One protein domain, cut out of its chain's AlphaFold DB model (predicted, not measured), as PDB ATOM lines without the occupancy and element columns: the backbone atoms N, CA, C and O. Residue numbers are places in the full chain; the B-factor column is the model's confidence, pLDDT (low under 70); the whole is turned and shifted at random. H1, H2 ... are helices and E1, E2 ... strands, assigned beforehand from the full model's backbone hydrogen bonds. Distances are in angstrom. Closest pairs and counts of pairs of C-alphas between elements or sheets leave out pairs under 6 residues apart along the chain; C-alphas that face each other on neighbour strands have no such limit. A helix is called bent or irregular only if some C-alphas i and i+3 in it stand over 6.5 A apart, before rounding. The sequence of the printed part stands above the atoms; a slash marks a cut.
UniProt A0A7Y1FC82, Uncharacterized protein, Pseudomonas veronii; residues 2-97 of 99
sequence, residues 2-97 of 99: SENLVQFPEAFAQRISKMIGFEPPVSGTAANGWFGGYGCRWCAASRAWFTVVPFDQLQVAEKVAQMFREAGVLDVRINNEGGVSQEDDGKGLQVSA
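AT A GLANCE: This is residues 2 to 97 of the 99 residues of an uncharacterized protein of Pseudomonas veronii (UniProt A0A7Y1FC82). A strongly twisted sheet of four strands has two helices, H2 and H3, over one face, with no named helix on the other; these are two layers, helices on one face of a sheet. The small helix H1 lies off the sheet, before H2. The printed part has 96 residues, in the order H1, H2, E1, E2, H3, E3, E4; the sheet runs E1, E2, E4, E3, all antiparallel, and the class is mixed, helices and strands. The whole is compact, with a radius of gyration of the C-alphas of 12.5 A and spans of 39 by 29 by 23 A.

IN THESE COORDINATES: The strands are E1, residues 39 to 43, E2, 48 to 53, 16.1 A long, E4, 93 to 97, and E3, 75 to 80, 16.3 A. H3, residues 55 to 70, measures 23.2 A, H2, 9 to 20, 17.0 A, and H1 is residues 3 to 7. C-alpha 3 is at (244.124, 367.549, 201.664), C-alpha 97 at (237.399, 361.517, 214.200).

HOW THE PARTS SIT: Hairpin E1 and E2 has N 41 and O 50 at 2.9 A; E2 and E4 have N 51 and O 95 at 2.8 A; hairpin E3 and E4 has N 79 and O 94 at 3.0 A. E2, H3 and E3 form a split strand-helix-strand unit, with E4 between its strands and a right-handed crossover. H3 lies over E2 and E4 at a height over the sheet of 8.2 A; C-alphas 55 and 93 are closest to E4, 5.7 A. H3 is irregular, C-alphas 56 and 59 being 8.5 A apart, with a kink of 25 degrees near residue 62. H2 lies over E1 at a height of 6.3 A; C-alphas 17 and 39 are closest, 4.6 A. H2 and H3 touch through residues 16 to 20 and 57 to 64 alone, closest at C-alphas 20 and 60, 6.6 A, at a shallow tilt of 31 degrees, opposite ways. H1 and H2 are close but not clearly touching, C-alphas 5 and 12 at 7.3 A. Every O i to N i+4 pair is within hydrogen-bond range in H1 and H2, and 10 of 12 in H3.

THE WHOLE: The C-alphas of Glu 3 and Glu 87 are farthest apart, 39.9 A. The printed part has no cut. The links H2 to E1, residues 21 to 38, and E3 to E4, residues 81 to 92, are long. Mean pLDDT of the printed part is 78.0; residues 2 to 10 and 22 to 38 are under 70.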
ATOM      1  N   SER A   2     239.792 366.889 203.680       46.97
ATOM      2  CA  SER A   2     240.700 367.994 203.348       46.97
ATOM      3  C   SER A   2     242.086 367.416 203.050       46.97
ATOM      4  O   SER A   2     242.509 366.445 203.684       46.97
ATOM      5  N   GLU A   3     242.786 367.991 202.076       51.38
ATOM      6  CA  GLU A   3     244.124 367.549 201.664       51.38
ATOM      7  C   GLU A   3     245.142 367.602 202.822       51.38
ATOM      8  O   GLU A   3     246.112 366.849 202.834       51.38
ATOM      9  N   ASN A   4     244.875 368.400 203.861       50.59
ATOM     10  CA  ASN A   4     245.803 368.663 204.960       50.59
ATOM     11  C   ASN A   4     246.012 367.479 205.922       50.59
ATOM     12  O   ASN A   4     247.143 367.227 206.336       50.59
ATOM     13  N   LEU A   5     244.958 366.733 206.279       57.53
ATOM     14  CA  LEU A   5     245.078 365.575 207.189       57.53
ATOM     15  C   LEU A   5     245.729 364.363 206.511       57.53
ATOM     16  O   LEU A   5     246.387 363.565 207.175       57.53
ATOM     17  N   VAL A   6     245.549 364.240 205.193       56.59
ATOM     18  CA  VAL A   6     246.168 363.185 204.378       56.59
ATOM     19  C   VAL A   6     247.654 363.467 204.168       56.59
ATOM     20  O   VAL A   6     248.458 362.540 204.190       56.59
ATOM     21  N   GLN A   7     248.027 364.738 203.986       52.62
ATOM     22  CA  GLN A   7     249.409 365.128 203.710       52.62
ATOM     23  C   GLN A   7     250.290 365.189 204.967       52.62
ATOM     24  O   GLN A   7     251.473 364.868 204.877       52.62
ATOM     25  N   PHE A   8     249.743 365.555 206.136       58.06
ATOM     26  CA  PHE A   8     250.539 365.745 207.364       58.06
ATOM     27  C   PHE A   8     249.956 365.067 208.622       58.06
ATOM     28  O   PHE A   8     249.813 365.716 209.664       58.06
ATOM     29  N   PRO A   9     249.651 363.755 208.565       69.19
ATOM     30  CA  PRO A   9     249.049 363.010 209.673       69.19
ATOM     31  C   PRO A   9     249.909 363.049 210.952       69.19
ATOM     32  O   PRO A   9     249.403 363.254 212.054       69.19
ATOM     33  N   GLU A  10     251.228 362.917 210.808       67.56
ATOM     34  CA  GLU A  10     252.162 362.871 211.936       67.56
ATOM     35  C   GLU A  10     252.330 364.234 212.625       67.56
ATOM     36  O   GLU A  10     252.221 364.330 213.845       67.56
ATOM     37  N   ALA A  11     252.516 365.313 211.858       72.31
ATOM     38  CA  ALA A  11     252.645 366.662 212.415       72.31
ATOM     39  C   ALA A  11     251.358 367.110 213.133       72.31
ATOM     40  O   ALA A  11     251.408 367.788 214.162       72.31
ATOM     41  N   PHE A  12     250.196 366.697 212.619       76.44
ATOM     42  CA  PHE A  12     248.906 366.949 213.257       76.44
ATOM     43  C   PHE A  12     248.790 366.216 214.604       76.44
ATOM     44  O   PHE A  12     248.439 366.830 215.617       76.44
ATOM     45  N   ALA A  13     249.172 364.937 214.647       74.38
ATOM     46  CA  ALA A  13     249.202 364.142 215.874       74.38
ATOM     47  C   ALA A  13     250.196 364.683 216.917       74.38
ATOM     48  O   ALA A  13     249.866 364.768 218.104       74.38
ATOM     49  N   GLN A  14     251.386 365.115 216.486       76.19
ATOM     50  CA  GLN A  14     252.383 365.750 217.353       76.19
ATOM     51  C   GLN A  14     251.857 367.057 217.957       76.19
ATOM     52  O   GLN A  14     252.010 367.294 219.157       76.19
ATOM     53  N   ARG A  15     251.185 367.896 217.155       80.62
ATOM     54  CA  ARG A  15     250.587 369.148 217.636       80.62
ATOM     55  C   ARG A  15     249.524 368.892 218.700       80.62
ATOM     56  O   ARG A  15     249.537 369.568 219.726       80.62
ATOM     57  N   ILE A  16     248.634 367.924 218.474       82.25
ATOM     58  CA  ILE A  16     247.613 367.524 219.453       82.25
ATOM     59  C   ILE A  16     248.257 367.000 220.736       82.25
ATOM     60  O   ILE A  16     247.904 367.463 221.816       82.25
ATOM     61  N   SER A  17     249.243 366.110 220.629       79.12
ATOM     62  CA  SER A  17     249.932 365.551 221.802       79.12
ATOM     63  C   SER A  17     250.591 366.655 222.641       79.12
ATOM     64  O   SER A  17     250.407 366.708 223.856       79.12
ATOM     65  N   LYS A  18     251.213 367.647 221.985       81.00
ATOM     66  CA  LYS A  18     251.756 368.842 222.650       81.00
ATOM     67  C   LYS A  18     250.692 369.677 223.376       81.00
ATOM     68  O   LYS A  18     250.993 370.221 224.432       81.00
ATOM     69  N   MET A  19     249.474 369.797 222.838       80.69
ATOM     70  CA  MET A  19     248.378 370.519 223.508       80.69
ATOM     71  C   MET A  19     247.868 369.805 224.760       80.69
ATOM     72  O   MET A  19     247.478 370.475 225.707       80.69
ATOM     73  N   ILE A  20     247.888 368.472 224.771       77.50
ATOM     74  CA  ILE A  20     247.441 367.667 225.919       77.50
ATOM     75  C   ILE A  20     248.513 367.658 227.024       77.50
ATOM     76  O   ILE A  20     248.216 367.390 228.183       77.50
ATOM     77  N   GLY A  21     249.762 368.000 226.685       72.31
ATOM     78  CA  GLY A  21     250.882 368.037 227.627       72.31
ATOM     79  C   GLY A  21     251.513 366.667 227.886       72.31
ATOM     80  O   GLY A  21     252.264 366.517 228.844       72.31
ATOM     81  N   PHE A  22     251.225 365.680 227.033       68.00
ATOM     82  CA  PHE A  22     251.795 364.335 227.096       68.00
ATOM     83  C   PHE A  22     252.661 364.069 225.868       68.00
ATOM     84  O   PHE A  22     252.427 364.619 224.785       68.00
ATOM     85  N   GLU A  23     253.671 363.216 226.033       61.38
ATOM     86  CA  GLU A  23     254.425 362.716 224.887       61.38
ATOM     87  C   GLU A  23     253.484 361.984 223.915       61.38
ATOM     88  O   GLU A  23     252.512 361.361 224.356       61.38
ATOM     89  N   PRO A  24     253.732 362.058 222.593       59.25
ATOM     90  CA  PRO A  24     252.971 361.281 221.626       59.25
ATOM     91  C   PRO A  24     252.980 359.798 222.023       59.25
ATOM     92  O   PRO A  24     254.052 359.257 222.307       59.25
ATOM     93  N   PRO A  25     251.820 359.121 222.052       59.59
ATOM     94  CA  PRO A  25     251.761 357.747 222.512       59.59
ATOM     95  C   PRO A  25     252.541 356.857 221.545       59.59
ATOM     96  O   PRO A  25     252.443 357.004 220.323       59.59
ATOM     97  N   VAL A  26     253.288 355.896 222.094       56.16
ATOM     98  CA  VAL A  26     253.866 354.804 221.301       56.16
ATOM     99  C   VAL A  26     252.760 354.097 220.515       56.16
ATOM    100  O   VAL A  26     251.605 354.051 220.953       56.16
ATOM    101  N   SER A  27     253.094 353.524 219.355       54.16
ATOM    102  CA  SER A  27     252.120 352.776 218.555       54.16
ATOM    103  C   SER A  27     251.366 351.754 219.417       54.16
ATOM    104  O   SER A  27     251.944 351.079 220.273       54.16
ATOM    105  N   GLY A  28     250.050 351.664 219.210       51.59
ATOM    106  CA  GLY A  28     249.205 350.703 219.912       51.59
ATOM    107  C   GLY A  28     249.676 349.277 219.632       51.59
ATOM    108  O   GLY A  28     249.783 348.870 218.478       51.59
ATOM    109  N   THR A  29     249.963 348.520 220.682       52.72
ATOM    110  CA  THR A  29     250.335 347.104 220.619       52.72
ATOM    111  C   THR A  29     249.430 346.311 221.549       52.72
ATOM    112  O   THR A  29     248.903 346.851 222.519       52.72
ATOM    113  N   ALA A  30     249.291 345.005 221.324       45.66
ATOM    114  CA  ALA A  30     248.584 344.139 222.268       45.66
ATOM    115  C   ALA A  30     249.119 344.282 223.712       45.66
ATOM    116  O   ALA A  30     248.347 344.224 224.664       45.66
ATOM    117  N   ALA A  31     250.422 344.549 223.867       46.81
ATOM    118  CA  ALA A  31     251.089 344.710 225.157       46.81
ATOM    119  C   ALA A  31     250.704 345.995 225.917       46.81
ATOM    120  O   ALA A  31     250.786 346.014 227.140       46.81
ATOM    121  N   ASN A  32     250.260 347.051 225.226       54.75
ATOM    122  CA  ASN A  32     249.783 348.294 225.852       54.75
ATOM    123  C   ASN A  32     248.255 348.462 225.748       54.75
ATOM    124  O   ASN A  32     247.730 349.573 225.818       54.75
ATOM    125  N   GLY A  33     247.542 347.343 225.573       48.06
ATOM    126  CA  GLY A  33     246.089 347.314 225.438       48.06
ATOM    127  C   GLY A  33     245.593 347.968 224.153       48.06
ATOM    128  O   GLY A  33     244.480 348.474 224.147       48.06
ATOM    129  N   TRP A  34     246.418 348.010 223.099       49.84
ATOM    130  CA  TRP A  34     246.194 348.676 221.803       49.84
ATOM    131  C   TRP A  34     246.027 350.208 221.876       49.84
ATOM    132  O   TRP A  34     246.011 350.883 220.846       49.84
ATOM    133  N   PHE A  35     245.952 350.754 223.091       56.62
ATOM    134  CA  PHE A  35     245.634 352.133 223.449       56.62
ATOM    135  C   PHE A  35     246.610 352.561 224.565       56.62
ATOM    136  O   PHE A  35     246.254 352.694 225.739       56.62
ATOM    137  N   GLY A  36     247.885 352.697 224.191       49.66
ATOM    138  CA  GLY A  36     249.027 352.834 225.104       49.66
ATOM    139  C   GLY A  36     249.274 354.218 225.710       49.66
ATOM    140  O   GLY A  36     250.431 354.541 225.955       49.66
ATOM    141  N   GLY A  37     248.240 355.035 225.935       60.50
ATOM    142  CA  GLY A  37     248.377 356.314 226.645       60.50
ATOM    143  C   GLY A  37     247.556 357.472 226.076       60.50
ATOM    144  O   GLY A  37     246.783 357.307 225.127       60.50
ATOM    145  N   TYR A  38     247.741 358.642 226.690       62.84
ATOM    146  CA  TYR A  38     247.209 359.929 226.233       62.84
ATOM    147  C   TYR A  38     247.861 360.370 224.915       62.84
ATOM    148  O   TYR A  38     248.995 359.999 224.626       62.84
ATOM    149  N   GLY A  39     247.146 361.174 224.123       72.31
ATOM    150  CA  GLY A  39     247.635 361.734 222.856       72.31
ATOM    151  C   GLY A  39     246.951 361.175 221.606       72.31
ATOM    152  O   GLY A  39     246.008 360.390 221.703       72.31
ATOM    153  N   CYS A  40     247.382 361.645 220.431       82.38
ATOM    154  CA  CYS A  40     246.682 361.459 219.153       82.38
ATOM    155  C   CYS A  40     247.332 360.389 218.266       82.38
ATOM    156  O   CYS A  40     248.549 360.379 218.093       82.38
ATOM    157  N   ARG A  41     246.519 359.513 217.664       78.56
ATOM    158  CA  ARG A  41     246.971 358.455 216.748       78.56
ATOM    159  C   ARG A  41     245.949 358.147 215.660       78.56
ATOM    160  O   ARG A  41     244.746 358.292 215.869       78.56
ATOM    161  N   TRP A  42     246.432 357.644 214.531       79.06
ATOM    162  CA  TRP A  42     245.601 357.085 213.467       79.06
ATOM    163  C   TRP A  42     245.428 355.578 213.652       79.06
ATOM    164  O   TRP A  42     246.397 354.859 213.897       79.06
ATOM    165  N   CYS A  43     244.203 355.086 213.489       78.12
ATOM    166  CA  CYS A  43     243.896 353.665 213.430       78.12
ATOM    167  C   CYS A  43     243.474 353.282 212.010       78.12
ATOM    168  O   CYS A  43     242.426 353.706 211.520       78.12
ATOM    169  N   ALA A  44     244.272 352.429 211.362       74.31
ATOM    170  CA  ALA A  44     243.993 351.958 210.009       74.31
ATOM    171  C   ALA A  44     242.723 351.090 209.930       74.31
ATOM    172  O   ALA A  44     241.983 351.186 208.955       74.31
ATOM    173  N   ALA A  45     242.448 350.276 210.956       78.75
ATOM    174  CA  ALA A  45     241.314 349.348 210.959       78.75
ATOM    175  C   ALA A  45     239.958 350.067 211.039       78.75
ATOM    176  O   ALA A  45     239.030 349.724 210.315       78.75
ATOM    177  N   SER A  46     239.851 351.086 211.895       78.25
ATOM    178  CA  SER A  46     238.629 351.883 212.052       78.25
ATOM    179  C   SER A  46     238.582 353.107 211.139       78.25
ATOM    180  O   SER A  46     237.594 353.834 211.173       78.25
ATOM    181  N   ARG A  47     239.656 353.365 210.376       83.12
ATOM    182  CA  ARG A  47     239.849 354.583 209.575       83.12
ATOM    183  C   ARG A  47     239.514 355.850 210.363       83.12
ATOM    184  O   ARG A  47     238.731 356.692 209.929       83.12
ATOM    185  N   ALA A  48     240.073 355.950 211.561       85.44
ATOM    186  CA  ALA A  48     239.764 357.044 212.465       85.44
ATOM    187  C   ALA A  48     241.004 357.536 213.196       85.44
ATOM    188  O   ALA A  48     241.914 356.763 213.510       85.44
ATOM    189  N   TRP A  49     240.998 358.823 213.511       86.38
ATOM    190  CA  TRP A  49     241.900 359.395 214.493       86.38
ATOM    191  C   TRP A  49     241.305 359.254 215.884       86.38
ATOM    192  O   TRP A  49     240.141 359.589 216.098       86.38
ATOM    193  N   PHE A  50     242.119 358.806 216.830       87.69
ATOM    194  CA  PHE A  50     241.758 358.732 218.237       87.69
ATOM    195  C   PHE A  50     242.708 359.585 219.054       87.69
ATOM    196  O   PHE A  50     243.923 359.522 218.870       87.69
ATOM    197  N   THR A  51     242.152 360.376 219.961       89.12
ATOM    198  CA  THR A  51     242.913 361.137 220.944       89.12
ATOM    199  C   THR A  51     242.344 360.894 222.323       89.12
ATOM    200  O   THR A  51     241.169 361.170 222.535       89.12
ATOM    201  N   VAL A  52     243.168 360.414 223.253       88.25
ATOM    202  CA  VAL A  52     242.772 360.263 224.660       88.25
ATOM    203  C   VAL A  52     243.294 361.457 225.452       88.25
ATOM    204  O   VAL A  52     244.472 361.808 225.344       88.25
ATOM    205  N   VAL A  53     242.409 362.077 226.224       88.12
ATOM    206  CA  VAL A  53     242.627 363.296 227.008       88.12
ATOM    207  C   VAL A  53     242.170 363.034 228.451       88.12
ATOM    208  O   VAL A  53     241.143 362.381 228.628       88.12
ATOM    209  N   PRO A  54     242.883 363.504 229.489       87.62
ATOM    210  CA  PRO A  54     242.422 363.396 230.877       87.62
ATOM    211  C   PRO A  54     241.017 363.988 231.098       87.62
ATOM    212  O   PRO A  54     240.625 364.941 230.421       87.62
ATOM    213  N   PHE A  55     240.249 363.446 232.051       88.38
ATOM    214  CA  PHE A  55     238.874 363.902 232.331       88.38
ATOM    215  C   PHE A  55     238.783 365.373 232.761       88.38
ATOM    216  O   PHE A  55     237.825 366.062 232.413       88.38
ATOM    217  N   ASP A  56     239.794 365.875 233.468       89.19
ATOM    218  CA  ASP A  56     239.895 367.267 233.917       89.19
ATOM    219  C   ASP A  56     240.272 368.251 232.791       89.19
ATOM    220  O   ASP A  56     240.264 369.464 232.991       89.19
ATOM    221  N   GLN A  57     240.541 367.751 231.580       89.19
ATOM    222  CA  GLN A  57     240.932 368.538 230.411       89.19
ATOM    223  C   GLN A  57     239.854 368.559 229.311       89.19
ATOM    224  O   GLN A  57     240.163 368.533 228.116       89.19
ATOM    225  N   LEU A  58     238.571 368.668 229.679       92.06
ATOM    226  CA  LEU A  58     237.455 368.736 228.719       92.06
ATOM    227  C   LEU A  58     237.666 369.795 227.619       92.06
ATOM    228  O   LEU A  58     237.460 369.510 226.441       92.06
ATOM    229  N   GLN A  59     238.158 370.986 227.973       92.19
ATOM    230  CA  GLN A  59     238.432 372.059 227.004       92.19
ATOM    231  C   GLN A  59     239.485 371.659 225.958       92.19
ATOM    232  O   GLN A  59     239.413 372.078 224.801       92.19
ATOM    233  N   VAL A  60     240.459 370.824 226.336       90.25
ATOM    234  CA  VAL A  60     241.453 370.284 225.401       90.25
ATOM    235  C   VAL A  60     240.785 369.283 224.459       90.25
ATOM    236  O   VAL A  60     241.004 369.359 223.251       90.25
ATOM    237  N   ALA A  61     239.922 368.400 224.969       92.25
ATOM    238  CA  ALA A  61     239.163 367.462 224.139       92.25
ATOM    239  C   ALA A  61     238.270 368.194 223.118       92.25
ATOM    240  O   ALA A  61     238.266 367.854 221.932       92.25
ATOM    241  N   GLU A  62     237.577 369.254 223.540       94.94
ATOM    242  CA  GLU A  62     236.784 370.114 222.654       94.94
ATOM    243  C   GLU A  62     237.651 370.814 221.605       94.94
ATOM    244  O   GLU A  62     237.291 370.845 220.424       94.94
ATOM    245  N   LYS A  63     238.824 371.326 222.001       93.06
ATOM    246  CA  LYS A  63     239.751 371.980 221.075       93.06
ATOM    247  C   LYS A  63     240.283 371.014 220.021       93.06
ATOM    248  O   LYS A  63     240.340 371.362 218.842       93.06
ATOM    249  N   VAL A  64     240.637 369.798 220.424       90.88
ATOM    250  CA  VAL A  64     241.063 368.734 219.510       90.88
ATOM    251  C   VAL A  64     239.931 368.366 218.549       90.88
ATOM    252  O   VAL A  64     240.156 368.276 217.342       90.88
ATOM    253  N   ALA A  65     238.701 368.218 219.048       93.25
ATOM    254  CA  ALA A  65     237.541 367.949 218.205       93.25
ATOM    255  C   ALA A  65     237.297 369.074 217.184       93.25
ATOM    256  O   ALA A  65     237.040 368.802 216.010       93.25
ATOM    257  N   GLN A  66     237.427 370.334 217.606       92.44
ATOM    258  CA  GLN A  66     237.357 371.488 216.712       92.44
ATOM    259  C   GLN A  66     238.431 371.414 215.621       92.44
ATOM    260  O   GLN A  66     238.105 371.592 214.453       92.44
ATOM    261  N   MET A  67     239.681 371.093 215.965       90.19
ATOM    262  CA  MET A  67     240.756 370.978 214.975       90.19
ATOM    263  C   MET A  67     240.489 369.893 213.929       90.19
ATOM    264  O   MET A  67     240.774 370.108 212.753       90.19
ATOM    265  N   PHE A  68     239.928 368.744 214.320       90.06
ATOM    266  CA  PHE A  68     239.526 367.716 213.354       90.06
ATOM    267  C   PHE A  68     238.433 368.219 212.403       90.06
ATOM    268  O   PHE A  68     238.509 367.976 211.198       90.06
ATOM    269  N   ARG A  69     237.450 368.965 212.923       90.25
ATOM    270  CA  ARG A  69     236.386 369.577 212.108       90.25
ATOM    271  C   ARG A  69     236.926 370.640 211.156       90.25
ATOM    272  O   ARG A  69     236.572 370.638 209.983       90.25
ATOM    273  N   GLU A  70     237.821 371.505 211.628       89.19
ATOM    274  CA  GLU A  70     238.514 372.514 210.809       89.19
ATOM    275  C   GLU A  70     239.381 371.866 209.723       89.19
ATOM    276  O   GLU A  70     239.497 372.386 208.615       89.19
ATOM    277  N   ALA A  71     239.925 370.682 210.002       84.56
ATOM    278  CA  ALA A  71     240.611 369.848 209.026       84.56
ATOM    279  C   ALA A  71     239.650 369.022 208.140       84.56
ATOM    280  O   ALA A  71     240.087 368.152 207.384       84.56
ATOM    281  N   GLY A  72     238.345 369.294 208.179       85.81
ATOM    282  CA  GLY A  72     237.352 368.730 207.268       85.81
ATOM    283  C   GLY A  72     236.852 367.330 207.627       85.81
ATOM    284  O   GLY A  72     236.285 366.665 206.758       85.81
ATOM    285  N   VAL A  73     237.058 366.861 208.862       87.19
ATOM    286  CA  VAL A  73     236.433 365.624 209.356       87.19
ATOM    287  C   VAL A  73     235.038 365.941 209.891       87.19
ATOM    288  O   VAL A  73     234.884 366.780 210.775       87.19
ATOM    289  N   LEU A  74     234.013 365.282 209.346       84.31
ATOM    290  CA  LEU A  74     232.613 365.576 209.672       84.31
ATOM    291  C   LEU A  74     232.096 364.765 210.869       84.31
ATOM    292  O   LEU A  74     231.342 365.299 211.681       84.31
ATOM    293  N   ASP A  75     232.514 363.504 211.008       92.38
ATOM    294  CA  ASP A  75     232.126 362.652 212.137       92.38
ATOM    295  C   ASP A  75     233.197 362.710 213.232       92.38
ATOM    296  O   ASP A  75     234.162 361.942 213.235       92.38
ATOM    297  N   VAL A  76     233.037 363.675 214.143       94.06
ATOM    298  CA  VAL A  76     233.914 363.871 215.304       94.06
ATOM    299  C   VAL A  76     233.106 363.760 216.591       94.06
ATOM    300  O   VAL A  76     232.209 364.574 216.836       94.06
ATOM    301  N   ARG A  77     233.465 362.789 217.434       95.56
ATOM    302  CA  ARG A  77     232.777 362.452 218.688       95.56
ATOM    303  C   ARG A  77     233.716 362.568 219.879       95.56
ATOM    304  O   ARG A  77     234.900 362.277 219.752       95.56
ATOM    305  N   ILE A  78     233.166 362.943 221.029       95.19
ATOM    306  CA  ILE A  78     233.851 362.914 222.323       95.19
ATOM    307  C   ILE A  78     233.065 361.951 223.208       95.19
ATOM    308  O   ILE A  78     231.879 362.170 223.427       95.19
ATOM    309  N   ASN A  79     233.708 360.882 223.666       94.69
ATOM    310  CA  ASN A  79     233.120 359.868 224.542       94.69
ATOM    311  C   ASN A  79     234.100 359.530 225.667       94.69
ATOM    312  O   ASN A  79     235.254 359.939 225.615       94.69
ATOM    313  N   ASN A  80     233.684 358.722 226.635       92.25
ATOM    314  CA  ASN A  80     234.621 358.115 227.576       92.25
ATOM    315  C   ASN A  80     235.512 357.090 226.857       92.25
ATOM    316  O   ASN A  80     235.025 356.291 226.050       92.25
ATOM    317  N   GLU A  81     236.809 357.093 227.156       87.88
ATOM    318  CA  GLU A  81     237.752 356.096 226.655       87.88
ATOM    319  C   GLU A  81     237.318 354.695 227.099       87.88
ATOM    320  O   GLU A  81     237.061 354.449 228.277       87.88
ATOM    321  N   GLY A  82     237.172 353.778 226.139       83.94
ATOM    322  CA  GLY A  82     236.647 352.432 226.398       83.94
ATOM    323  C   GLY A  82     235.203 352.386 226.923       83.94
ATOM    324  O   GLY A  82     234.756 351.322 227.337       83.94
ATOM    325  N   GLY A  83     234.474 353.509 226.920       87.38
ATOM    326  CA  GLY A  83     233.143 353.612 227.524       87.38
ATOM    327  C   GLY A  83     233.144 353.631 229.057       87.38
ATOM    328  O   GLY A  83     232.077 353.497 229.649       87.38
ATOM    329  N   VAL A  84     234.307 353.803 229.693       88.50
ATOM    330  CA  VAL A  84     234.474 353.703 231.151       88.50
ATOM    331  C   VAL A  84     234.498 355.094 231.782       88.50
ATOM    332  O   VAL A  84     235.263 355.957 231.352       88.50
ATOM    333  N   SER A  85     233.642 355.336 232.777       89.25
ATOM    334  CA  SER A  85     233.561 356.627 233.470       89.25
ATOM    335  C   SER A  85     234.774 356.874 234.375       89.25
ATOM    336  O   SER A  85     235.518 355.950 234.684       89.25
ATOM    337  N   GLN A  86     234.972 358.115 234.830       88.50
ATOM    338  CA  GLN A  86     236.015 358.415 235.818       88.50
ATOM    339  C   GLN A  86     235.784 357.679 237.146       88.50
ATOM    340  O   GLN A  86     236.745 357.288 237.798       88.50
ATOM    341  N   GLU A  87     234.522 357.493 237.537       90.00
ATOM    342  CA  GLU A  87     234.127 356.803 238.771       90.00
ATOM    343  C   GLU A  87     234.443 355.301 238.716       90.00
ATOM    344  O   GLU A  87     234.672 354.684 239.751       90.00
ATOM    345  N   ASP A  88     234.518 354.741 237.505       88.88
ATOM    346  CA  ASP A  88     234.853 353.342 237.224       88.88
ATOM    347  C   ASP A  88     236.339 353.149 236.843       88.88
ATOM    348  O   ASP A  88     236.678 352.230 236.094       88.88
ATOM    349  N   ASP A  89     237.230 354.039 237.296       83.38
ATOM    350  CA  ASP A  89     238.668 354.046 236.964       83.38
ATOM    351  C   ASP A  89     238.970 354.170 235.453       83.38
ATOM    352  O   ASP A  89     239.966 353.658 234.924       83.38
ATOM    353  N   GLY A  90     238.109 354.883 234.723       84.81
ATOM    354  CA  GLY A  90     238.306 355.208 233.316       84.81
ATOM    355  C   GLY A  90     239.563 356.047 233.072       84.81
ATOM    356  O   GLY A  90     240.005 356.835 233.905       84.81
ATOM    357  N   LYS A  91     240.138 355.912 231.871       82.75
ATOM    358  CA  LYS A  91     241.387 356.604 231.510       82.75
ATOM    359  C   LYS A  91     241.196 358.076 231.136       82.75
ATOM    360  O   LYS A  91     242.150 358.837 231.224       82.75
ATOM    361  N   GLY A  92     240.018 358.476 230.658       88.69
ATOM    362  CA  GLY A  92     239.777 359.841 230.191       88.69
ATOM    363  C   GLY A  92     238.705 359.953 229.112       88.69
ATOM    364  O   GLY A  92     237.921 359.035 228.875       88.69
ATOM    365  N   LEU A  93     238.710 361.091 228.427       91.88
ATOM    366  CA  LEU A  93     237.872 361.391 227.273       91.88
ATOM    367  C   LEU A  93     238.590 360.989 225.981       91.88
ATOM    368  O   LEU A  93     239.737 361.365 225.746       91.88
ATOM    369  N   GLN A  94     237.894 360.274 225.107       92.19
ATOM    370  CA  GLN A  94     238.332 359.935 223.764       92.19
ATOM    371  C   GLN A  94     237.665 360.841 222.731       92.19
ATOM    372  O   GLN A  94     236.455 360.766 222.504       92.19
ATOM    373  N   VAL A  95     238.472 361.620 222.016       93.38
ATOM    374  CA  VAL A  95     238.075 362.269 220.767       93.38
ATOM    375  C   VAL A  95     238.296 361.289 219.620       93.38
ATOM    376  O   VAL A  95     239.417 360.846 219.386       93.38
ATOM    377  N   SER A  96     237.228 360.942 218.910       92.25
ATOM    378  CA  SER A  96     237.252 360.049 217.747       92.25
ATOM    379  C   SER A  96     236.843 360.825 216.502       92.25
ATOM    380  O   SER A  96     235.755 361.395 216.492       92.25
ATOM    381  N   ALA A  97     237.676 360.844 215.466       91.25
ATOM    382  CA  ALA A  97     237.399 361.517 214.200       91.25
ATOM    383  C   ALA A  97     237.461 360.504 213.045       91.25
ATOM    384  O   ALA A  97     238.548 360.072 212.657       91.25
TER     385      ALA A  97